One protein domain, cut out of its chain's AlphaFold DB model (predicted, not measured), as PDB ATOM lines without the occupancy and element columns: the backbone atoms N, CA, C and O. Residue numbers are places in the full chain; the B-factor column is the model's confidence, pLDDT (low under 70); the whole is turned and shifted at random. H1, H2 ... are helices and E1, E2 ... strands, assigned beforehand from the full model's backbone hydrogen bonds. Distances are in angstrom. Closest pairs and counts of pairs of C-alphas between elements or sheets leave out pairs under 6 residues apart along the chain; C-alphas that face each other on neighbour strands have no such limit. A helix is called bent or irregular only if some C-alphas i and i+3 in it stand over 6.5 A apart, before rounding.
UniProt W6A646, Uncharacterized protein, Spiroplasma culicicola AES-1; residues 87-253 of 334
ATOM      1  N   LEU A  87     240.813 224.743 188.983       34.59
ATOM      2  CA  LEU A  87     241.152 224.289 187.645       34.59
ATOM      3  C   LEU A  87     241.038 225.482 186.691       34.59
ATOM      4  O   LEU A  87     240.022 226.177 186.669       34.59
ATOM      5  N   ASN A  88     242.092 225.726 185.919       33.06
ATOM      6  CA  ASN A  88     242.173 226.861 185.010       33.06
ATOM      7  C   ASN A  88     241.079 226.739 183.926       33.06
ATOM      8  O   ASN A  88     241.132 225.841 183.086       33.06
ATOM      9  N   LEU A  89     240.084 227.633 183.942       39.31
ATOM     10  CA  LEU A  89     238.952 227.666 182.996       39.31
ATOM     11  C   LEU A  89     239.361 228.028 181.549       39.31
ATOM     12  O   LEU A  89     238.532 227.970 180.646       39.31
ATOM     13  N   ASP A  90     240.646 228.307 181.310       36.47
ATOM     14  CA  ASP A  90     241.267 228.539 179.993       36.47
ATOM     15  C   ASP A  90     241.253 227.311 179.054       36.47
ATOM     16  O   ASP A  90     241.676 227.399 177.899       36.47
ATOM     17  N   ILE A  91     240.785 226.152 179.533       41.28
ATOM     18  CA  ILE A  91     240.681 224.907 178.752       41.28
ATOM     19  C   ILE A  91     239.434 224.907 177.858       41.28
ATOM     20  O   ILE A  91     239.400 224.175 176.868       41.28
ATOM     21  N   MET A  92     238.428 225.738 178.152       43.84
ATOM     22  CA  MET A  92     237.366 225.976 177.184       43.84
ATOM     23  C   MET A  92     237.876 226.958 176.136       43.84
ATOM     24  O   MET A  92     238.078 228.133 176.442       43.84
ATOM     25  N   PRO A  93     238.121 226.510 174.900       41.34
ATOM     26  CA  PRO A  93     238.501 227.424 173.845       41.34
ATOM     27  C   PRO A  93     237.459 228.533 173.729       41.34
ATOM     28  O   PRO A  93     236.275 228.281 173.535       41.34
ATOM     29  N   ASN A  94     237.922 229.782 173.766       46.25
ATOM     30  CA  ASN A  94     237.107 230.981 173.562       46.25
ATOM     31  C   ASN A  94     236.466 231.070 172.152       46.25
ATOM     32  O   ASN A  94     236.018 232.142 171.746       46.25
ATOM     33  N   ASN A  95     236.426 229.975 171.378       51.50
ATOM     34  CA  ASN A  95     235.671 229.880 170.138       51.50
ATOM     35  C   ASN A  95     234.354 229.113 170.360       51.50
ATOM     36  O   ASN A  95     234.281 228.089 171.035       51.50
ATOM     37  N   VAL A  96     233.284 229.645 169.770       57.38
ATOM     38  CA  VAL A  96     231.912 229.136 169.917       57.38
ATOM     39  C   VAL A  96     231.771 227.696 169.394       57.38
ATOM     40  O   VAL A  96     230.983 226.918 169.925       57.38
ATOM     41  N   GLU A  97     232.556 227.322 168.381       57.56
ATOM     42  CA  GLU A  97     232.483 226.021 167.707       57.56
ATOM     43  C   GLU A  97     232.958 224.857 168.590       57.56
ATOM     44  O   GLU A  97     232.313 223.811 168.654       57.56
ATOM     45  N   GLN A  98     234.059 225.029 169.319       59.97
ATOM     46  CA  GLN A  98     234.564 224.004 170.223       59.97
ATOM     47  C   GLN A  98     233.712 223.906 171.493       59.97
ATOM     48  O   GLN A  98     233.486 222.788 171.950       59.97
ATOM     49  N   ASN A  99     233.147 225.010 171.996       62.53
ATOM     50  CA  ASN A  99     232.165 224.957 173.087       62.53
ATOM     51  C   ASN A  99     230.933 224.128 172.695       62.53
ATOM     52  O   ASN A  99     230.524 223.247 173.448       62.53
ATOM     53  N   PHE A 100     230.409 224.324 171.480       68.81
ATOM     54  CA  PHE A 100     229.311 223.513 170.948       68.81
ATOM     55  C   PHE A 100     229.690 222.028 170.803       68.81
ATOM     56  O   PHE A 100     228.890 221.137 171.098       68.81
ATOM     57  N   LYS A 101     230.929 221.739 170.381       72.81
ATOM     58  CA  LYS A 101     231.441 220.366 170.280       72.81
ATOM     59  C   LYS A 101     231.559 219.691 171.656       72.81
ATOM     60  O   LYS A 101     231.186 218.526 171.783       72.81
ATOM     61  N   TYR A 102     232.039 220.406 172.677       76.88
ATOM     62  CA  TYR A 102     232.090 219.917 174.061       76.88
ATOM     63  C   TYR A 102     230.697 219.678 174.633       76.88
ATOM     64  O   TYR A 102     230.448 218.615 175.193       76.88
ATOM     65  N   GLU A 103     229.775 220.619 174.442       80.44
ATOM     66  CA  GLU A 103     228.387 220.470 174.875       80.44
ATOM     67  C   GLU A 103     227.730 219.248 174.220       80.44
ATOM     68  O   GLU A 103     227.158 218.410 174.912       80.44
ATOM     69  N   THR A 104     227.892 219.079 172.903       85.31
ATOM     70  CA  THR A 104     227.381 217.910 172.166       85.31
ATOM     71  C   THR A 104     227.932 216.604 172.735       85.31
ATOM     72  O   THR A 104     227.183 215.652 172.957       85.31
ATOM     73  N   TRP A 105     229.240 216.555 172.988       87.81
ATOM     74  CA  TRP A 105     229.900 215.395 173.577       87.81
ATOM     75  C   TRP A 105     229.370 215.075 174.978       87.81
ATOM     76  O   TRP A 105     229.003 213.933 175.244       87.81
ATOM     77  N   VAL A 106     229.237 216.079 175.849       87.75
ATOM     78  CA  VAL A 106     228.681 215.891 177.195       87.75
ATOM     79  C   VAL A 106     227.226 215.428 177.145       87.75
ATOM     80  O   VAL A 106     226.855 214.544 177.909       87.75
ATOM     81  N   GLN A 107     226.406 215.938 176.223       89.50
ATOM     82  CA  GLN A 107     225.025 215.466 176.056       89.50
ATOM     83  C   GLN A 107     224.955 213.988 175.646       89.50
ATOM     84  O   GLN A 107     224.080 213.254 176.106       89.50
ATOM     85  N   ILE A 108     225.898 213.520 174.822       93.38
ATOM     86  CA  ILE A 108     226.021 212.092 174.497       93.38
ATOM     87  C   ILE A 108     226.364 211.284 175.751       93.38
ATOM     88  O   ILE A 108     225.753 210.241 175.979       93.38
ATOM     89  N   LEU A 109     227.288 211.772 176.583       92.81
ATOM     90  CA  LEU A 109     227.648 211.110 177.837       92.81
ATOM     91  C   LEU A 109     226.485 211.078 178.836       92.81
ATOM     92  O   LEU A 109     226.213 210.030 179.413       92.81
ATOM     93  N   ILE A 110     225.739 212.174 178.982       93.31
ATOM     94  CA  ILE A 110     224.525 212.208 179.811       93.31
ATOM     95  C   ILE A 110     223.529 211.152 179.325       93.31
ATOM     96  O   ILE A 110     223.028 210.369 180.125       93.31
ATOM     97  N   LYS A 111     223.285 211.068 178.013       95.69
ATOM     98  CA  LYS A 111     222.398 210.048 177.444       95.69
ATOM     99  C   LYS A 111     222.901 208.627 177.719       95.69
ATOM    100  O   LYS A 111     222.112 207.745 178.047       95.69
ATOM    101  N   TYR A 112     224.206 208.394 177.589       96.38
ATOM    102  CA  TYR A 112     224.819 207.109 177.929       96.38
ATOM    103  C   TYR A 112     224.618 206.753 179.395       96.38
ATOM    104  O   TYR A 112     224.302 205.601 179.689       96.38
ATOM    105  N   PHE A 113     224.759 207.731 180.288       95.62
ATOM    106  CA  PHE A 113     224.510 207.549 181.707       95.62
ATOM    107  C   PHE A 113     223.049 207.210 181.973       95.62
ATOM    108  O   PHE A 113     222.803 206.201 182.610       95.62
ATOM    109  N   GLU A 114     222.094 207.971 181.441       95.25
ATOM    110  CA  GLU A 114     220.660 207.722 181.645       95.25
ATOM    111  C   GLU A 114     220.226 206.334 181.162       95.25
ATOM    112  O   GLU A 114     219.486 205.632 181.848       95.25
ATOM    113  N   GLU A 115     220.687 205.914 179.983       95.38
ATOM    114  CA  GLU A 115     220.360 204.589 179.454       95.38
ATOM    115  C   GLU A 115     220.970 203.473 180.312       95.38
ATOM    116  O   GLU A 115     220.293 202.491 180.627       95.38
ATOM    117  N   ALA A 116     222.243 203.615 180.690       95.69
ATOM    118  CA  ALA A 116     222.952 202.590 181.441       95.69
ATOM    119  C   ALA A 116     222.538 202.546 182.920       95.69
ATOM    120  O   ALA A 116     222.444 201.457 183.476       95.69
ATOM    121  N   SER A 117     222.254 203.683 183.555       93.75
ATOM    122  CA  SER A 117     221.820 203.741 184.953       93.75
ATOM    123  C   SER A 117     220.433 203.134 185.117       93.75
ATOM    124  O   SER A 117     220.263 202.278 185.975       93.75
ATOM    125  N   VAL A 118     219.477 203.442 184.232       95.19
ATOM    126  CA  VAL A 118     218.143 202.818 184.256       95.19
ATOM    127  C   VAL A 118     218.236 201.306 184.055       95.19
ATOM    128  O   VAL A 118     217.568 200.537 184.748       95.19
ATOM    129  N   TRP A 119     219.061 200.850 183.110       95.62
ATOM    130  CA  TRP A 119     219.322 199.420 182.928       95.62
ATOM    131  C   TRP A 119     219.902 198.791 184.203       95.62
ATOM    132  O   TRP A 119     219.411 197.761 184.665       95.62
ATOM    133  N   PHE A 120     220.888 199.442 184.811       93.88
ATOM    134  CA  PHE A 120     221.564 198.946 185.998       93.88
ATOM    135  C   PHE A 120     220.653 198.903 187.231       93.88
ATOM    136  O   PHE A 120     220.590 197.886 187.916       93.88
ATOM    137  N   GLU A 121     219.870 199.951 187.479       93.12
ATOM    138  CA  GLU A 121     218.873 199.987 188.555       93.12
ATOM    139  C   GLU A 121     217.829 198.879 188.402       93.12
ATOM    140  O   GLU A 121     217.409 198.275 189.390       93.12
ATOM    141  N   ASN A 122     217.431 198.561 187.166       94.31
ATOM    142  CA  ASN A 122     216.495 197.470 186.913       94.31
ATOM    143  C   ASN A 122     217.073 196.103 187.299       94.31
ATOM    144  O   ASN A 122     216.344 195.283 187.859       94.31
ATOM    145  N   ILE A 123     218.366 195.874 187.055       92.00
ATOM    146  CA  ILE A 123     219.071 194.664 187.508       92.00
ATOM    147  C   ILE A 123     219.116 194.620 189.037       92.00
ATOM    148  O   ILE A 123     218.858 193.585 189.650       92.00
ATOM    149  N   LEU A 124     219.398 195.763 189.664       90.31
ATOM    150  CA  LEU A 124     219.577 195.872 191.108       90.31
ATOM    151  C   LEU A 124     218.276 195.995 191.907       90.31
ATOM    152  O   LEU A 124     218.332 196.052 193.134       90.31
ATOM    153  N   LYS A 125     217.104 195.981 191.264       88.75
ATOM    154  CA  LYS A 125     215.800 196.268 191.890       88.75
ATOM    155  C   LYS A 125     215.480 195.445 193.151       88.75
ATOM    156  O   LYS A 125     214.665 195.878 193.957       88.75
ATOM    157  N   ASN A 126     216.122 194.291 193.342       87.06
ATOM    158  CA  ASN A 126     216.033 193.476 194.563       87.06
ATOM    159  C   ASN A 126     217.402 193.086 195.152       87.06
ATOM    160  O   ASN A 126     217.465 192.202 196.000       87.06
ATOM    161  N   HIS A 127     218.481 193.702 194.672       88.50
ATOM    162  CA  HIS A 127     219.867 193.364 195.004       88.50
ATOM    163  C   HIS A 127     220.719 194.602 195.327       88.50
ATOM    164  O   HIS A 127     221.945 194.519 195.367       88.50
ATOM    165  N   GLU A 128     220.099 195.772 195.516       82.81
ATOM    166  CA  GLU A 128     220.807 197.039 195.729       82.81
ATOM    167  C   GLU A 128     221.710 196.990 196.972       82.81
ATOM    168  O   GLU A 128     222.846 197.462 196.944       82.81
ATOM    169  N   TYR A 129     221.225 196.396 198.065       80.06
ATOM    170  CA  TYR A 129     221.988 196.284 199.307       80.06
ATOM    171  C   TYR A 129     223.179 195.327 199.157       80.06
ATOM    172  O   TYR A 129     224.300 195.663 199.539       80.06
ATOM    173  N   GLU A 130     222.954 194.164 198.547       83.06
ATOM    174  CA  GLU A 130     223.977 193.170 198.232       83.06
ATOM    175  C   GLU A 130     225.047 193.752 197.307       83.06
ATOM    176  O   GLU A 130     226.240 193.536 197.521       83.06
ATOM    177  N   TRP A 131     224.635 194.557 196.329       85.62
ATOM    178  CA  TRP A 131     225.549 195.240 195.426       85.62
ATOM    179  C   TRP A 131     226.410 196.289 196.136       85.62
ATOM    180  O   TRP A 131     227.620 196.347 195.927       85.62
ATOM    181  N   LYS A 132     225.828 197.086 197.040       79.06
ATOM    182  CA  LYS A 132     226.601 198.034 197.862       79.06
ATOM    183  C   LYS A 132     227.615 197.322 198.755       79.06
ATOM    184  O   LYS A 132     228.742 197.791 198.891       79.06
ATOM    185  N   ILE A 133     227.255 196.168 199.322       77.81
ATOM    186  CA  ILE A 133     228.203 195.330 200.069       77.81
ATOM    187  C   ILE A 133     229.337 194.849 199.160       77.81
ATOM    188  O   ILE A 133     230.492 194.883 199.580       77.81
ATOM    189  N   LEU A 134     229.029 194.419 197.934       78.31
ATOM    190  CA  LEU A 134     230.041 194.009 196.959       78.31
ATOM    191  C   LEU A 134     231.031 195.128 196.654       78.31
ATOM    192  O   LEU A 134     232.227 194.869 196.664       78.31
ATOM    193  N   ILE A 135     230.556 196.359 196.451       75.81
ATOM    194  CA  ILE A 135     231.426 197.522 196.229       75.81
ATOM    195  C   ILE A 135     232.348 197.740 197.431       75.81
ATOM    196  O   ILE A 135     233.554 197.871 197.263       75.81
ATOM    197  N   ILE A 136     231.811 197.715 198.655       71.88
ATOM    198  CA  ILE A 136     232.620 197.884 199.872       71.88
ATOM    199  C   ILE A 136     233.673 196.775 199.988       71.88
ATOM    200  O   ILE A 136     234.829 197.062 200.288       71.88
ATOM    201  N   LYS A 137     233.296 195.514 199.739       70.25
ATOM    202  CA  LYS A 137     234.233 194.382 199.753       70.25
ATOM    203  C   LYS A 137     235.307 194.529 198.675       70.25
ATOM    204  O   LYS A 137     236.469 194.283 198.969       70.25
ATOM    205  N   ASP A 138     234.926 194.926 197.463       66.06
ATOM    206  CA  ASP A 138     235.837 195.165 196.339       66.06
ATOM    207  C   ASP A 138     236.862 196.253 196.689       66.06
ATOM    208  O   ASP A 138     238.053 196.031 196.505       66.06
ATOM    209  N   LEU A 139     236.424 197.364 197.293       66.56
ATOM    210  CA  LEU A 139     237.297 198.449 197.760       66.56
ATOM    211  C   LEU A 139     238.215 198.041 198.927       66.56
ATOM    212  O   LEU A 139     239.312 198.571 199.065       66.56
ATOM    213  N   GLN A 140     237.769 197.132 199.800       62.69
ATOM    214  CA  GLN A 140     238.535 196.691 200.975       62.69
ATOM    215  C   GLN A 140     239.548 195.585 200.668       62.69
ATOM    216  O   GLN A 140     240.591 195.516 201.317       62.69
ATOM    217  N   LEU A 141     239.216 194.679 199.746       57.06
ATOM    218  CA  LEU A 141     240.026 193.500 199.431       57.06
ATOM    219  C   LEU A 141     241.087 193.776 198.367       57.06
ATOM    220  O   LEU A 141     242.050 193.021 198.269       57.06
ATOM    221  N   ILE A 142     240.883 194.807 197.553       50.66
ATOM    222  CA  ILE A 142     241.603 195.034 196.307       50.66
ATOM    223  C   ILE A 142     241.897 196.530 196.292       50.66
ATOM    224  O   ILE A 142     240.962 197.333 196.262       50.66
ATOM    225  N   SER A 143     243.170 196.935 196.345       46.00
ATOM    226  CA  SER A 143     243.508 198.330 196.035       46.00
ATOM    227  C   SER A 143     242.880 198.680 194.679       46.00
ATOM    228  O   SER A 143     242.739 197.818 193.813       46.00
ATOM    229  N   GLU A 144     242.448 199.925 194.469       44.44
ATOM    230  CA  GLU A 144     241.701 200.344 193.261       44.44
ATOM    231  C   GLU A 144     242.395 200.013 191.914       44.44
ATOM    232  O   GLU A 144     241.797 200.138 190.841       44.44
ATOM    233  N   THR A 145     243.658 199.603 191.978       44.16
ATOM    234  CA  THR A 145     244.610 199.262 190.921       44.16
ATOM    235  C   THR A 145     244.645 197.770 190.558       44.16
ATOM    236  O   THR A 145     245.063 197.427 189.447       44.16
ATOM    237  N   GLU A 146     244.223 196.861 191.445       51.41
ATOM    238  CA  GLU A 146     244.292 195.422 191.187       51.41
ATOM    239  C   GLU A 146     243.123 194.965 190.296       51.41
ATOM    240  O   GLU A 146     241.936 195.136 190.585       51.41
ATOM    241  N   LYS A 147     243.479 194.359 189.158       59.56
ATOM    242  CA  LYS A 147     242.535 193.912 188.117       59.56
ATOM    243  C   LYS A 147     241.862 192.572 188.422       59.56
ATOM    244  O   LYS A 147     241.029 192.116 187.639       59.56
ATOM    245  N   ASN A 148     242.257 191.907 189.501       64.00
ATOM    246  CA  ASN A 148     241.753 190.585 189.843       64.00
ATOM    247  C   ASN A 148     240.434 190.721 190.592       64.00
ATOM    248  O   ASN A 148     240.369 191.450 191.569       64.00
ATOM    249  N   LEU A 149     239.404 189.993 190.163       72.81
ATOM    250  CA  LEU A 149     238.183 189.813 190.940       72.81
ATOM    251  C   LEU A 149     238.316 188.495 191.726       72.81
ATOM    252  O   LEU A 149     238.422 187.442 191.094       72.81
ATOM    253  N   PRO A 150     238.345 188.516 193.073       79.25
ATOM    254  CA  PRO A 150     238.280 187.317 193.894       79.25
ATOM    255  C   PRO A 150     237.109 186.433 193.479       79.25
ATOM    256  O   PRO A 150     236.012 186.927 193.210       79.25
ATOM    257  N   TYR A 151     237.331 185.121 193.472       82.31
ATOM    258  CA  TYR A 151     236.333 184.147 193.036       82.31
ATOM    259  C   TYR A 151     235.020 184.257 193.828       82.31
ATOM    260  O   TYR A 151     233.933 184.113 193.275       82.31
ATOM    261  N   GLU A 152     235.090 184.570 195.121       83.88
ATOM    262  CA  GLU A 152     233.914 184.780 195.963       83.88
ATOM    263  C   GLU A 152     233.084 185.983 195.494       83.88
ATOM    264  O   GLU A 152     231.856 185.889 195.424       83.88
ATOM    265  N   LEU A 153     233.743 187.085 195.119       82.69
ATOM    266  CA  LEU A 153     233.076 188.274 194.582       82.69
ATOM    267  C   LEU A 153     232.516 188.009 193.183       82.69
ATOM    268  O   LEU A 153     231.384 188.400 192.907       82.69
ATOM    269  N   GLU A 154     233.245 187.278 192.334       88.25
ATOM    270  CA  GLU A 154     232.739 186.810 191.038       88.25
ATOM    271  C   GLU A 154     231.442 186.005 191.214       88.25
ATOM    272  O   GLU A 154     230.440 186.270 190.548       88.25
ATOM    273  N   LEU A 155     231.418 185.053 192.151       90.50
ATOM    274  CA  LEU A 155     230.239 184.232 192.418       90.50
ATOM    275  C   LEU A 155     229.052 185.035 192.954       90.50
ATOM    276  O   LEU A 155     227.916 184.750 192.564       90.50
ATOM    277  N   GLU A 156     229.290 185.978 193.867       89.88
ATOM    278  CA  GLU A 156     228.262 186.874 194.406       89.88
ATOM    279  C   GLU A 156     227.691 187.778 193.298       89.88
ATOM    280  O   GLU A 156     226.470 187.886 193.171       89.88
ATOM    281  N   MET A 157     228.540 188.328 192.424       91.12
ATOM    282  CA  MET A 157     228.104 189.091 191.251       91.12
ATOM    283  C   MET A 157     227.267 188.246 190.290       91.12
ATOM    284  O   MET A 157     226.189 188.664 189.874       91.12
ATOM    285  N   LEU A 158     227.721 187.036 189.957       93.25
ATOM    286  CA  LEU A 158     226.994 186.127 189.069       93.25
ATOM    287  C   LEU A 158     225.611 185.743 189.617       93.25
ATOM    288  O   LEU A 158     224.691 185.503 188.835       93.25
ATOM    289  N   ASN A 159     225.447 185.688 190.942       93.31
ATOM    290  CA  ASN A 159     224.150 185.442 191.577       93.31
ATOM    291  C   ASN A 159     223.179 186.620 191.449       93.31
ATOM    292  O   ASN A 159     221.973 186.395 191.449       93.31
ATOM    293  N   ILE A 160     223.694 187.845 191.354       93.44
ATOM    294  CA  ILE A 160     222.887 189.051 191.140       93.44
ATOM    295  C   ILE A 160     222.559 189.201 189.652       93.44
ATOM    296  O   ILE A 160     221.412 189.437 189.287       93.44
ATOM    297  N   LEU A 161     223.561 189.035 188.786       93.69
ATOM    298  CA  LEU A 161     223.425 189.276 187.350       93.69
ATOM    299  C   LEU A 161     222.684 188.144 186.619       93.69
ATOM    300  O   LEU A 161     221.988 188.400 185.644       93.69
ATOM    301  N   LEU A 162     222.795 186.892 187.075       93.25
ATOM    302  CA  LEU A 162     222.107 185.734 186.486       93.25
ATOM    303  C   LEU A 162     222.295 185.642 184.954       93.25
ATOM    304  O   LEU A 162     223.426 185.588 184.468       93.25
ATOM    305  N   ASP A 163     221.202 185.563 184.188       90.56
ATOM    306  CA  ASP A 163     221.205 185.503 182.719       90.56
ATOM    307  C   ASP A 163     221.455 186.878 182.072       90.56
ATOM    308  O   ASP A 163     221.685 186.948 180.868       90.56
ATOM    309  N   GLU A 164     221.482 187.972 182.836       92.88
ATOM    310  CA  GLU A 164     221.748 189.299 182.274       92.88
ATOM    311  C   GLU A 164     223.147 189.376 181.658       92.88
ATOM    312  O   GLU A 164     223.328 189.997 180.619       92.88
ATOM    313  N   ILE A 165     224.134 188.669 182.220       91.19
ATOM    314  CA  ILE A 165     225.510 188.691 181.697       91.19
ATOM    315  C   ILE A 165     225.616 188.203 180.252       91.19
ATOM    316  O   ILE A 165     226.624 188.475 179.606       91.19
ATOM    317  N   VAL A 166     224.630 187.432 179.767       87.69
ATOM    318  CA  VAL A 166     224.648 186.873 178.411       87.69
ATOM    319  C   VAL A 166     223.912 187.746 177.398       87.69
ATOM    320  O   VAL A 166     223.903 187.426 176.208       87.69
ATOM    321  N   THR A 167     223.292 188.839 177.846       90.06
ATOM    322  CA  THR A 167     222.554 189.745 176.970       90.06
ATOM    323  C   THR A 167     223.509 190.660 176.211       90.06
ATOM    324  O   THR A 167     224.617 190.988 176.641       90.06
ATOM    325  N   THR A 168     223.064 191.103 175.040       90.12
ATOM    326  CA  THR A 168     223.751 192.170 174.311       90.12
ATOM    327  C   THR A 168     223.725 193.476 175.104       90.12
ATOM    328  O   THR A 168     224.733 194.183 175.153       90.12
ATOM    329  N   ASP A 169     222.588 193.784 175.731       92.06
ATOM    330  CA  ASP A 169     222.390 195.024 176.482       92.06
ATOM    331  C   ASP A 169     223.403 195.153 177.618       92.06
ATOM    332  O   ASP A 169     223.922 196.248 177.833       92.06
ATOM    333  N   PHE A 170     223.781 194.042 178.257       94.06
ATOM    334  CA  PHE A 170     224.862 194.025 179.233       94.06
ATOM    335  C   PHE A 170     226.152 194.604 178.655       94.06
ATOM    336  O   PHE A 170     226.640 195.624 179.138       94.06
ATOM    337  N   GLN A 171     226.683 194.042 177.569       93.38
ATOM    338  CA  GLN A 171     227.951 194.514 177.000       93.38
ATOM    339  C   GLN A 171     227.869 195.954 176.472       93.38
ATOM    340  O   GLN A 171     228.815 196.725 176.643       93.38
ATOM    341  N   LEU A 172     226.741 196.339 175.866       95.38
ATOM    342  CA  LEU A 172     226.537 197.705 175.381       95.38
ATOM    343  C   LEU A 172     226.502 198.716 176.530       95.38
ATOM    344  O   LEU A 172     227.120 199.776 176.429       95.38
ATOM    345  N   ASN A 173     225.817 198.404 177.630       96.31
ATOM    346  CA  ASN A 173     225.756 199.297 178.781       96.31
ATOM    347  C   ASN A 173     227.080 199.319 179.552       96.31
ATOM    348  O   ASN A 173     227.513 200.402 179.938       96.31
ATOM    349  N   ILE A 174     227.808 198.200 179.661       94.50
ATOM    350  CA  ILE A 174     229.179 198.225 180.194       94.50
ATOM    351  C   ILE A 174     230.087 199.118 179.337       94.50
ATOM    352  O   ILE A 174     230.843 199.912 179.895       94.50
ATOM    353  N   ALA A 175     229.994 199.057 178.005       93.94
ATOM    354  CA  ALA A 175     230.773 199.935 177.128       93.94
ATOM    355  C   ALA A 175     230.470 201.420 177.389       93.94
ATOM    356  O   ALA A 175     231.396 202.223 177.508       93.94
ATOM    357  N   LYS A 176     229.186 201.784 177.538       95.38
ATOM    358  CA  LYS A 176     228.766 203.152 177.885       95.38
ATOM    359  C   LYS A 176     229.376 203.581 179.216       95.38
ATOM    360  O   LYS A 176     230.056 204.599 179.268       95.38
ATOM    361  N   LEU A 177     229.205 202.775 180.263       92.88
ATOM    362  CA  LEU A 177     229.731 203.051 181.603       92.88
ATOM    363  C   LEU A 177     231.263 203.169 181.614       92.88
ATOM    364  O   LEU A 177     231.806 204.043 182.287       92.88
ATOM    365  N   ALA A 178     231.967 202.346 180.835       89.12
ATOM    366  CA  ALA A 178     233.420 202.416 180.705       89.12
ATOM    367  C   ALA A 178     233.868 203.725 180.032       89.12
ATOM    368  O   ALA A 178     234.851 204.336 180.457       89.12
ATOM    369  N   VAL A 179     233.144 204.188 179.003       88.00
ATOM    370  CA  VAL A 179     233.378 205.505 178.387       88.00
ATOM    371  C   VAL A 179     233.158 206.618 179.404       88.00
ATOM    372  O   VAL A 179     234.022 207.480 179.531       88.00
ATOM    373  N   LEU A 180     232.080 206.574 180.188       88.88
ATOM    374  CA  LEU A 180     231.827 207.573 181.231       88.88
ATOM    375  C   LEU A 180     232.953 207.616 182.265       88.88
ATOM    376  O   LEU A 180     233.523 208.682 182.496       88.88
ATOM    377  N   LYS A 181     233.336 206.456 182.817       84.94
ATOM    378  CA  LYS A 181     234.404 206.357 183.819       84.94
ATOM    379  C   LYS A 181     235.715 206.957 183.320       84.94
ATOM    380  O   LYS A 181     236.339 207.750 184.017       84.94
ATOM    381  N   ARG A 182     236.123 206.616 182.097       78.81
ATOM    382  CA  ARG A 182     237.386 207.093 181.517       78.81
ATOM    383  C   ARG A 182     237.400 208.599 181.252       78.81
ATOM    384  O   ARG A 182     238.463 209.211 181.235       78.81
ATOM    385  N   ASN A 183     236.229 209.199 181.067       77.44
ATOM    386  CA  ASN A 183     236.088 210.607 180.715       77.44
ATOM    387  C   ASN A 183     235.677 211.494 181.895       77.44
ATOM    388  O   ASN A 183     235.498 212.700 181.711       77.44
ATOM    389  N   ILE A 184     235.568 210.932 183.103       78.19
ATOM    390  CA  ILE A 184     234.926 211.621 184.222       78.19
ATOM    391  C   ILE A 184     235.636 212.906 184.639       78.19
ATOM    392  O   ILE A 184     234.984 213.913 184.884       78.19
ATOM    393  N   LYS A 185     236.972 212.928 184.600       70.62
ATOM    394  CA  LYS A 185     237.751 214.132 184.917       70.62
ATOM    395  C   LYS A 185     237.410 215.292 183.983       70.62
ATOM    396  O   LYS A 185     237.263 216.421 184.432       70.62
ATOM    397  N   LEU A 186     237.228 215.018 182.690       71.88
ATOM    398  CA  LEU A 186     236.874 216.043 181.707       71.88
ATOM    399  C   LEU A 186     235.420 216.513 181.867       71.88
ATOM    400  O   LEU A 186     235.127 217.693 181.680       71.88
ATOM    401  N   VAL A 187     234.523 215.607 182.262       77.94
ATOM    402  CA  VAL A 187     233.145 215.944 182.643       77.94
ATOM    403  C   VAL A 187     233.127 216.859 183.874       77.94
ATOM    404  O   VAL A 187     232.421 217.865 183.852       77.94
ATOM    405  N   GLU A 188     233.920 216.570 184.910       74.06
ATOM    406  CA  GLU A 188     234.051 217.419 186.106       74.06
ATOM    407  C   GLU A 188     234.498 218.844 185.729       74.06
ATOM    408  O   GLU A 188     233.916 219.820 186.205       74.06
ATOM    409  N   VAL A 189     235.463 218.988 184.806       69.88
ATOM    410  CA  VAL A 189     235.880 220.307 184.283       69.88
ATOM    411  C   VAL A 189     234.710 221.043 183.628       69.88
ATOM    412  O   VAL A 189     234.482 222.223 183.902       69.88
ATOM    413  N   TYR A 190     233.957 220.352 182.769       74.25
ATOM    414  CA  TYR A 190     232.807 220.933 182.079       74.25
ATOM    415  C   TYR A 190     231.710 221.365 183.057       74.25
ATOM    416  O   TYR A 190     231.165 222.462 182.930       74.25
ATOM    417  N   LYS A 191     231.414 220.538 184.066       80.50
ATOM    418  CA  LYS A 191     230.459 220.863 185.129       80.50
ATOM    419  C   LYS A 191     230.893 222.117 185.897       80.50
ATOM    420  O   LYS A 191     230.105 223.050 186.014       80.50
ATOM    421  N   ASN A 192     232.156 222.199 186.319       72.38
ATOM    422  CA  ASN A 192     232.687 223.369 187.030       72.38
ATOM    423  C   ASN A 192     232.578 224.657 186.194       72.38
ATOM    424  O   ASN A 192     232.249 225.722 186.717       72.38
ATOM    425  N   TYR A 193     232.804 224.566 184.880       72.62
ATOM    426  CA  TYR A 193     232.535 225.674 183.962       72.62
ATOM    427  C   TYR A 193     231.048 226.052 183.941       72.62
ATOM    428  O   TYR A 193     230.706 227.241 183.975       72.62
ATOM    429  N   LEU A 194     230.148 225.063 183.902       75.69
ATOM    430  CA  LEU A 194     228.716 225.328 183.921       75.69
ATOM    431  C   LEU A 194     228.273 226.033 185.206       75.69
ATOM    432  O   LEU A 194     227.483 226.975 185.097       75.69
ATOM    433  N   ASP A 195     228.801 225.621 186.357       72.69
ATOM    434  CA  ASP A 195     228.542 226.220 187.670       72.69
ATOM    435  C   ASP A 195     229.081 227.651 187.756       72.69
ATOM    436  O   ASP A 195     228.363 228.569 188.162       72.69
ATOM    437  N   TYR A 196     230.313 227.884 187.286       70.62
ATOM    438  CA  TYR A 196     230.902 229.223 187.234       70.62
ATOM    439  C   TYR A 196     230.025 230.178 186.420       70.62
ATOM    440  O   TYR A 196     229.659 231.259 186.877       70.62
ATOM    441  N   MET A 197     229.633 229.764 185.223       68.69
ATOM    442  CA  MET A 197     228.819 230.585 184.335       68.69
ATOM    443  C   MET A 197     227.395 230.806 184.879       68.69
ATOM    444  O   MET A 197     226.834 231.879 184.663       68.69
ATOM    445  N   ALA A 198     226.828 229.845 185.618       69.88
ATOM    446  CA  ALA A 198     225.563 230.026 186.335       69.88
ATOM    447  C   ALA A 198     225.688 231.030 187.495       69.88
ATOM    448  O   ALA A 198     224.764 231.797 187.737       69.88
ATOM    449  N   SER A 199     226.844 231.091 188.165       69.81
ATOM    450  CA  SER A 199     227.105 232.076 189.228       69.81
ATOM    451  C   SER A 199     227.251 233.517 188.710       69.81
ATOM    452  O   SER A 199     227.093 234.471 189.469       69.81
ATOM    453  N   LYS A 200     227.566 233.683 187.416       68.94
ATOM    454  CA  LYS A 200     227.791 234.982 186.759       68.94
ATOM    455  C   LYS A 200     226.576 235.545 186.016       68.94
ATOM    456  O   LYS A 200     226.607 236.719 185.655       68.94
ATOM    457  N   GLN A 201     225.540 234.749 185.759       63.00
ATOM    458  CA  GLN A 201     224.340 235.174 185.031       63.00
ATOM    459  C   GLN A 201     223.123 235.125 185.969       63.00
ATOM    460  O   GLN A 201     222.840 234.082 186.545       63.00
ATOM    461  N   GLU A 202     222.396 236.242 186.119       51.31
ATOM    462  CA  GLU A 202     221.230 236.361 187.028       51.31
ATOM    463  C   GLU A 202     220.031 235.472 186.641       51.31
ATOM    464  O   GLU A 202     219.135 235.261 187.457       51.31
ATOM    465  N   GLU A 203     220.015 234.895 185.437       49.84
ATOM    466  CA  GLU A 203     218.957 233.991 184.985       49.84
ATOM    467  C   GLU A 203     219.500 232.578 184.736       49.84
ATOM    468  O   GLU A 203     220.111 232.261 183.714       49.84
ATOM    469  N   SER A 204     219.241 231.701 185.704       56.16
ATOM    470  CA  SER A 204     219.440 230.261 185.566       56.16
ATOM    471  C   SER A 204     218.429 229.696 184.562       56.16
ATOM    472  O   SER A 204     217.229 229.611 184.836       56.16
ATOM    473  N   ASN A 205     218.903 229.290 183.380       71.12
ATOM    474  CA  ASN A 205     218.104 228.486 182.459       71.12
ATOM    475  C   ASN A 205     217.768 227.142 183.138       71.12
ATOM    476  O   ASN A 205     218.662 226.372 183.489       71.12
ATOM    477  N   LYS A 206     216.475 226.833 183.293       69.38
ATOM    478  CA  LYS A 206     215.973 225.585 183.896       69.38
ATOM    479  C   LYS A 206     216.591 224.324 183.275       69.38
ATOM    480  O   LYS A 206     216.851 223.358 183.984       69.38
ATOM    481  N   GLU A 207     216.846 224.335 181.969       71.81
ATOM    482  CA  GLU A 207     217.480 223.223 181.251       71.81
ATOM    483  C   GLU A 207     218.941 223.016 181.674       71.81
ATOM    484  O   GLU A 207     219.393 221.889 181.870       71.81
ATOM    485  N   ARG A 208     219.663 224.111 181.920       73.31
ATOM    486  CA  ARG A 208     221.040 224.081 182.419       73.31
ATOM    487  C   ARG A 208     221.118 223.489 183.822       73.31
ATOM    488  O   ARG A 208     221.980 222.654 184.071       73.31
ATOM    489  N   ALA A 209     220.207 223.879 184.714       75.25
ATOM    490  CA  ALA A 209     220.133 223.326 186.066       75.25
ATOM    491  C   ALA A 209     219.858 221.810 186.054       75.25
ATOM    492  O   ALA A 209     220.463 221.066 186.821       75.25
ATOM    493  N   ILE A 210     218.996 221.344 185.142       77.25
ATOM    494  CA  ILE A 210     218.747 219.908 184.935       77.25
ATOM    495  C   ILE A 210     220.024 219.199 184.474       77.25
ATOM    496  O   ILE A 210     220.342 218.130 184.988       77.25
ATOM    497  N   ASN A 211     220.768 219.783 183.534       79.88
ATOM    498  CA  ASN A 211     222.017 219.193 183.057       79.88
ATOM    499  C   ASN A 211     223.075 219.117 184.164       79.88
ATOM    500  O   ASN A 211     223.703 218.076 184.302       79.88
ATOM    501  N   ILE A 212     223.230 220.161 184.985       82.69
ATOM    502  CA  ILE A 212     224.153 220.147 186.133       82.69
ATOM    503  C   ILE A 212     223.796 219.007 187.096       82.69
ATOM    504  O   ILE A 212     224.656 218.187 187.396       82.69
ATOM    505  N   ALA A 213     222.522 218.865 187.473       83.25
ATOM    506  CA  ALA A 213     222.090 217.797 188.377       83.25
ATOM    507  C   ALA A 213     222.331 216.382 187.809       83.25
ATOM    508  O   ALA A 213     222.652 215.455 188.550       83.25
ATOM    509  N   LYS A 214     222.191 216.197 186.489       88.62
ATOM    510  CA  LYS A 214     222.522 214.921 185.830       88.62
ATOM    511  C   LYS A 214     224.023 214.647 185.838       88.62
ATOM    512  O   LYS A 214     224.425 213.500 186.015       88.62
ATOM    513  N   LEU A 215     224.839 215.682 185.633       88.56
ATOM    514  CA  LEU A 215     226.295 215.574 185.705       88.56
ATOM    515  C   LEU A 215     226.749 215.230 187.122       88.56
ATOM    516  O   LEU A 215     227.589 214.349 187.257       88.56
ATOM    517  N   ASP A 216     226.161 215.854 188.146       86.06
ATOM    518  CA  ASP A 216     226.409 215.523 189.555       86.06
ATOM    519  C   ASP A 216     226.163 214.046 189.829       86.06
ATOM    520  O   ASP A 216     227.075 213.329 190.226       86.06
ATOM    521  N   LEU A 217     224.961 213.565 189.505       87.62
ATOM    522  CA  LEU A 217     224.592 212.174 189.742       87.62
ATOM    523  C   LEU A 217     225.536 211.195 189.025       87.62
ATOM    524  O   LEU A 217     225.925 210.173 189.585       87.62
ATOM    525  N   MET A 218     225.917 211.508 187.787       91.19
ATOM    526  CA  MET A 218     226.855 210.700 187.011       91.19
ATOM    527  C   MET A 218     228.260 210.683 187.626       91.19
ATOM    528  O   MET A 218     228.887 209.624 187.675       91.19
ATOM    529  N   ILE A 219     228.755 211.841 188.077       83.38
ATOM    530  CA  ILE A 219     230.054 211.984 188.744       83.38
ATOM    531  C   ILE A 219     230.075 211.195 190.044       83.38
ATOM    532  O   ILE A 219     231.002 210.409 190.240       83.38
ATOM    533  N   ASP A 220     229.038 211.324 190.865       82.94
ATOM    534  CA  ASP A 220     228.930 210.613 192.135       82.94
ATOM    535  C   ASP A 220     228.976 209.096 191.915       82.94
ATOM    536  O   ASP A 220     229.816 208.413 192.488       82.94
ATOM    537  N   TRP A 221     228.178 208.556 190.989       84.06
ATOM    538  CA  TRP A 221     228.154 207.110 190.731       84.06
ATOM    539  C   TRP A 221     229.489 206.553 190.230       84.06
ATOM    540  O   TRP A 221     229.856 205.419 190.551       84.06
ATOM    541  N   VAL A 222     230.204 207.322 189.406       79.94
ATOM    542  CA  VAL A 222     231.518 206.917 188.900       79.94
ATOM    543  C   VAL A 222     232.570 206.979 190.008       79.94
ATOM    544  O   VAL A 222     233.345 206.030 190.136       79.94
ATOM    545  N   ASN A 223     232.585 208.052 190.804       75.56
ATOM    546  CA  ASN A 223     233.551 208.252 191.886       75.56
ATOM    547  C   ASN A 223     233.313 207.291 193.062       75.56
ATOM    548  O   ASN A 223     234.276 206.756 193.602       75.56
ATOM    549  N   ASP A 224     232.057 206.969 193.374       71.50
ATOM    550  CA  ASP A 224     231.678 205.937 194.350       71.50
ATOM    551  C   ASP A 224     232.026 204.515 193.874       71.50
ATOM    552  O   ASP A 224     231.897 203.538 194.614       71.50
ATOM    553  N   GLY A 225     232.446 204.365 192.614       72.44
ATOM    554  CA  GLY A 225     232.851 203.084 192.059       72.44
ATOM    555  C   GLY A 225     231.693 202.112 191.840       72.44
ATOM    556  O   GLY A 225     231.933 200.905 191.769       72.44
ATOM    557  N   MET A 226     230.458 202.605 191.668       79.50
ATOM    558  CA  MET A 226     229.238 201.782 191.557       79.50
ATOM    559  C   MET A 226     229.326 200.684 190.487       79.50
ATOM    560  O   MET A 226     228.715 199.621 190.616       79.50
ATOM    561  N   PHE A 227     230.117 200.929 189.441       85.50
ATOM    562  CA  PHE A 227     230.297 200.036 188.299       85.50
ATOM    563  C   PHE A 227     231.651 199.309 188.283       85.50
ATOM    564  O   PHE A 227     231.893 198.491 187.397       85.50
ATOM    565  N   ASN A 228     232.548 199.578 189.239       81.38
ATOM    566  CA  ASN A 228     233.895 198.998 189.261       81.38
ATOM    567  C   ASN A 228     233.899 197.462 189.245       81.38
ATOM    568  O   ASN A 228     234.640 196.903 188.427       81.38
ATOM    569  N   PRO A 229     233.045 196.774 190.033       83.25
ATOM    570  CA  PRO A 229     232.978 195.319 189.988       83.25
ATOM    571  C   PRO A 229     232.641 194.790 188.587       83.25
ATOM    572  O   PRO A 229     233.255 193.832 188.126       83.25
ATOM    573  N   LEU A 230     231.727 195.448 187.857       89.31
ATOM    574  CA  LEU A 230     231.347 195.044 186.496       89.31
ATOM    575  C   LEU A 230     232.521 195.109 185.519       89.31
ATOM    576  O   LEU A 230     232.674 194.215 184.687       89.31
ATOM    577  N   PHE A 231     233.362 196.138 185.621       87.06
ATOM    578  CA  PHE A 231     234.539 196.261 184.763       87.06
ATOM    579  C   PHE A 231     235.558 195.156 185.047       87.06
ATOM    580  O   PHE A 231     236.043 194.532 184.105       87.06
ATOM    581  N   LYS A 232     235.833 194.869 186.327       82.88
ATOM    582  CA  LYS A 232     236.716 193.764 186.737       82.88
ATOM    583  C   LYS A 232     236.177 192.411 186.266       82.88
ATOM    584  O   LYS A 232     236.932 191.588 185.762       82.88
ATOM    585  N   PHE A 233     234.864 192.210 186.354       87.75
ATOM    586  CA  PHE A 233     234.204 191.000 185.876       87.75
ATOM    587  C   PHE A 233     234.303 190.828 184.354       87.75
ATOM    588  O   PHE A 233     234.686 189.762 183.882       87.75
ATOM    589  N   VAL A 234     234.020 191.876 183.571       88.75
ATOM    590  CA  VAL A 234     234.163 191.818 182.105       88.75
ATOM    591  C   VAL A 234     235.618 191.619 181.688       88.75
ATOM    592  O   VAL A 234     235.887 190.902 180.725       88.75
ATOM    593  N   TYR A 235     236.561 192.183 182.439       84.38
ATOM    594  CA  TYR A 235     237.991 191.996 182.215       84.38
ATOM    595  C   TYR A 235     238.450 190.529 182.341       84.38
ATOM    596  O   TYR A 235     239.419 190.145 181.688       84.38
ATOM    597  N   LEU A 236     237.723 189.664 183.068       84.31
ATOM    598  CA  LEU A 236     237.976 188.209 183.069       84.31
ATOM    599  C   LEU A 236     237.790 187.570 181.676       84.31
ATOM    600  O   LEU A 236     238.224 186.442 181.432       84.31
ATOM    601  N   GLY A 237     237.119 188.273 180.758       84.00
ATOM    602  CA  GLY A 237     236.969 187.942 179.342       84.00
ATOM    603  C   GLY A 237     235.917 186.879 179.027       84.00
ATOM    604  O   GLY A 237     235.379 186.838 177.921       84.00
ATOM    605  N   GLN A 238     235.556 186.038 179.992       88.94
ATOM    606  CA  GLN A 238     234.489 185.050 179.848       88.94
ATOM    607  C   GLN A 238     233.824 184.755 181.189       88.94
ATOM    608  O   GLN A 238     234.465 184.826 182.232       88.94
ATOM    609  N   ALA A 239     232.563 184.336 181.142       87.88
ATOM    610  CA  ALA A 239     231.810 183.931 182.321       87.88
ATOM    611  C   ALA A 239     230.789 182.839 181.980       87.88
ATOM    612  O   ALA A 239     230.443 182.628 180.814       87.88
ATOM    613  N   VAL A 240     230.296 182.139 183.001       88.88
ATOM    614  CA  VAL A 240     229.171 181.203 182.880       88.88
ATOM    615  C   VAL A 240     228.018 181.742 183.705       88.88
ATOM    616  O   VAL A 240     228.174 182.002 184.897       88.88
ATOM    617  N   SER A 241     226.864 181.922 183.067       90.19
ATOM    618  CA  SER A 241     225.682 182.422 183.756       90.19
ATOM    619  C   SER A 241     225.255 181.478 184.875       90.19
ATOM    620  O   SER A 241     225.269 180.259 184.715       90.19
ATOM    621  N   ARG A 242     224.825 182.052 186.001       91.69
ATOM    622  CA  ARG A 242     224.180 181.311 187.093       91.69
ATOM    623  C   ARG A 242     222.653 181.342 187.021       91.69
ATOM    624  O   ARG A 242     222.000 180.770 187.890       91.69
ATOM    625  N   GLY A 243     222.089 181.970 185.989       88.44
ATOM    626  CA  GLY A 243     220.661 181.925 185.706       88.44
ATOM    627  C   GLY A 243     220.219 180.579 185.116       88.44
ATOM    628  O   GLY A 243     221.029 179.660 184.947       88.44
ATOM    629  N   PRO A 244     218.922 180.424 184.805       87.81
ATOM    630  CA  PRO A 244     218.384 179.207 184.203       87.81
ATOM    631  C   PRO A 244     219.088 178.772 182.915       87.81
ATOM    632  O   PRO A 244     219.118 177.575 182.627       87.81
ATOM    633  N   SER A 245     219.650 179.712 182.144       82.81
ATOM    634  CA  SER A 245     220.309 179.380 180.879       82.81
ATOM    635  C   SER A 245     221.617 178.608 181.067       82.81
ATOM    636  O   SER A 245     221.982 177.826 180.191       82.81
ATOM    637  N   GLN A 246     222.339 178.850 182.173       87.69
ATOM    638  CA  GLN A 246     223.703 178.350 182.409       87.69
ATOM    639  C   GLN A 246     224.651 178.590 181.216       87.69
ATOM    640  O   GLN A 246     225.586 177.826 180.961       87.69
ATOM    641  N   THR A 247     224.384 179.636 180.431       85.62
ATOM    642  CA  THR A 247     225.080 179.876 179.168       85.62
ATOM    643  C   THR A 247     226.460 180.462 179.430       85.62
ATOM    644  O   THR A 247     226.625 181.384 180.230       85.62
ATOM    645  N   LYS A 248     227.466 179.932 178.728       88.69
ATOM    646  CA  LYS A 248     228.814 180.500 178.715       88.69
ATOM    647  C   LYS A 248     228.883 181.653 177.719       88.69
ATOM    648  O   LYS A 248     228.551 181.463 176.551       88.69
ATOM    649  N   ILE A 249     229.389 182.799 178.160       87.50
ATOM    650  CA  ILE A 249     229.658 183.960 177.313       87.50
ATOM    651  C   ILE A 249     231.154 184.268 177.258       87.50
ATOM    652  O   ILE A 249     231.890 184.050 178.221       87.50
ATOM    653  N   LYS A 250     231.590 184.766 176.100       89.56
ATOM    654  CA  LYS A 250     232.852 185.480 175.920       89.56
ATOM    655  C   LYS A 250     232.524 186.943 175.650       89.56
ATOM    656  O   LYS A 250     231.664 187.213 174.809       89.56
ATOM    657  N   PHE A 251     233.163 187.851 176.371       88.81
ATOM    658  CA  PHE A 251     232.973 189.282 176.162       88.81
ATOM    659  C   PHE A 251     233.727 189.743 174.912       88.81
ATOM    660  O   PHE A 251     234.703 189.120 174.496       88.81
ATOM    661  N   ASP A 252     233.244 190.813 174.285       86.94
ATOM    662  CA  ASP A 252     233.873 191.371 173.092       86.94
ATOM    663  C   ASP A 252     235.288 191.879 173.409       86.94
ATOM    664  O   ASP A 252     235.489 192.688 174.315       86.94
ATOM    665  N   GLU A 253     236.274 191.439 172.627       84.06
ATOM    666  CA  GLU A 253     237.689 191.790 172.806       84.06
ATOM    667  C   GLU A 253     237.948 193.304 172.759       84.06
ATOM    668  O   GLU A 253     238.861 193.800 173.412       84.06
TER     669      GLU A 253
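What this domain is: This is residues 87 to 253 of the 334 residues of an uncharacterized protein of Spiroplasma culicicola AES-1 (UniProt W6A646). A short strand hairpin, E1 and E2, lies at one end of an elongated helical model, in a head that also holds H2, H3 and H6. From this head H1, the bent H4 and H5 reach along the longest axis, mostly crossing one another, and residues 199 to 207 stick out at the far end. The printed part has 167 residues, with six named helices followed by two antiparallel strands, and is mostly helix. It is only just compact, close to loose, with a radius of gyration of the C-alphas of 18.4 A and spans of 56 by 30 by 30 A.

Where its parts are: E1 is residues 238 to 240 and E2 248 to 250, ending at C-alpha 250 (232.852, 185.480, 175.920). H3, residues 151 to 166, is irregular, with C-alphas 160 and 163 9.3 A apart; H2 is 128 to 141 and H6 228 to 235. H1, residues 96 to 124, measures 41.3 A from C-alpha 96 (231.912, 229.136, 169.917). H4, 168 to 200, was assigned as one helix by its hydrogen bonds but is bent, with C-alphas 182 and 185 7.8 A apart: arm H4a is 168 to 182, H4b 185 to 200. H5, 206 to 223, measures 25.9 A.

How they stand to each other: In the hairpin E1 and E2, N 239 and O 249 are 3.0 A apart, within hydrogen-bond range. The closest C-alphas of H3 and E2, Val 166 and Ile 249, are 5.9 A apart. H3 touches H2, closest at C-alphas Leu 153 and Leu 134, 6.9 A. H6 touches H2, closest at C-alphas Pro 229 and Ile 135, 6.8 A. H1 touches H4a with residues 109 to 119 alone, closest at C-alphas Ala 116 and Asn 173, 5.1 A, at a steep tilt of 49 degrees, opposite ways. H4b and H5 form a helical hairpin and touch, closest at C-alphas Lys 191 and Ile 212, 6.4 A. Every O i to N i+4 pair is within hydrogen-bond range in H1, H2, H4a, H4b, H5 and H6, and 8 of 12 in H3.

The domain as a whole: The farthest C-alphas, Glu 202 and Gln 246, are 58.2 A apart. The printed part has no cut and no long link. Mean pLDDT of the printed part is 79.0; residues 87 to 100, 138 to 148, 189, 197 to 204 and 206 are under 70.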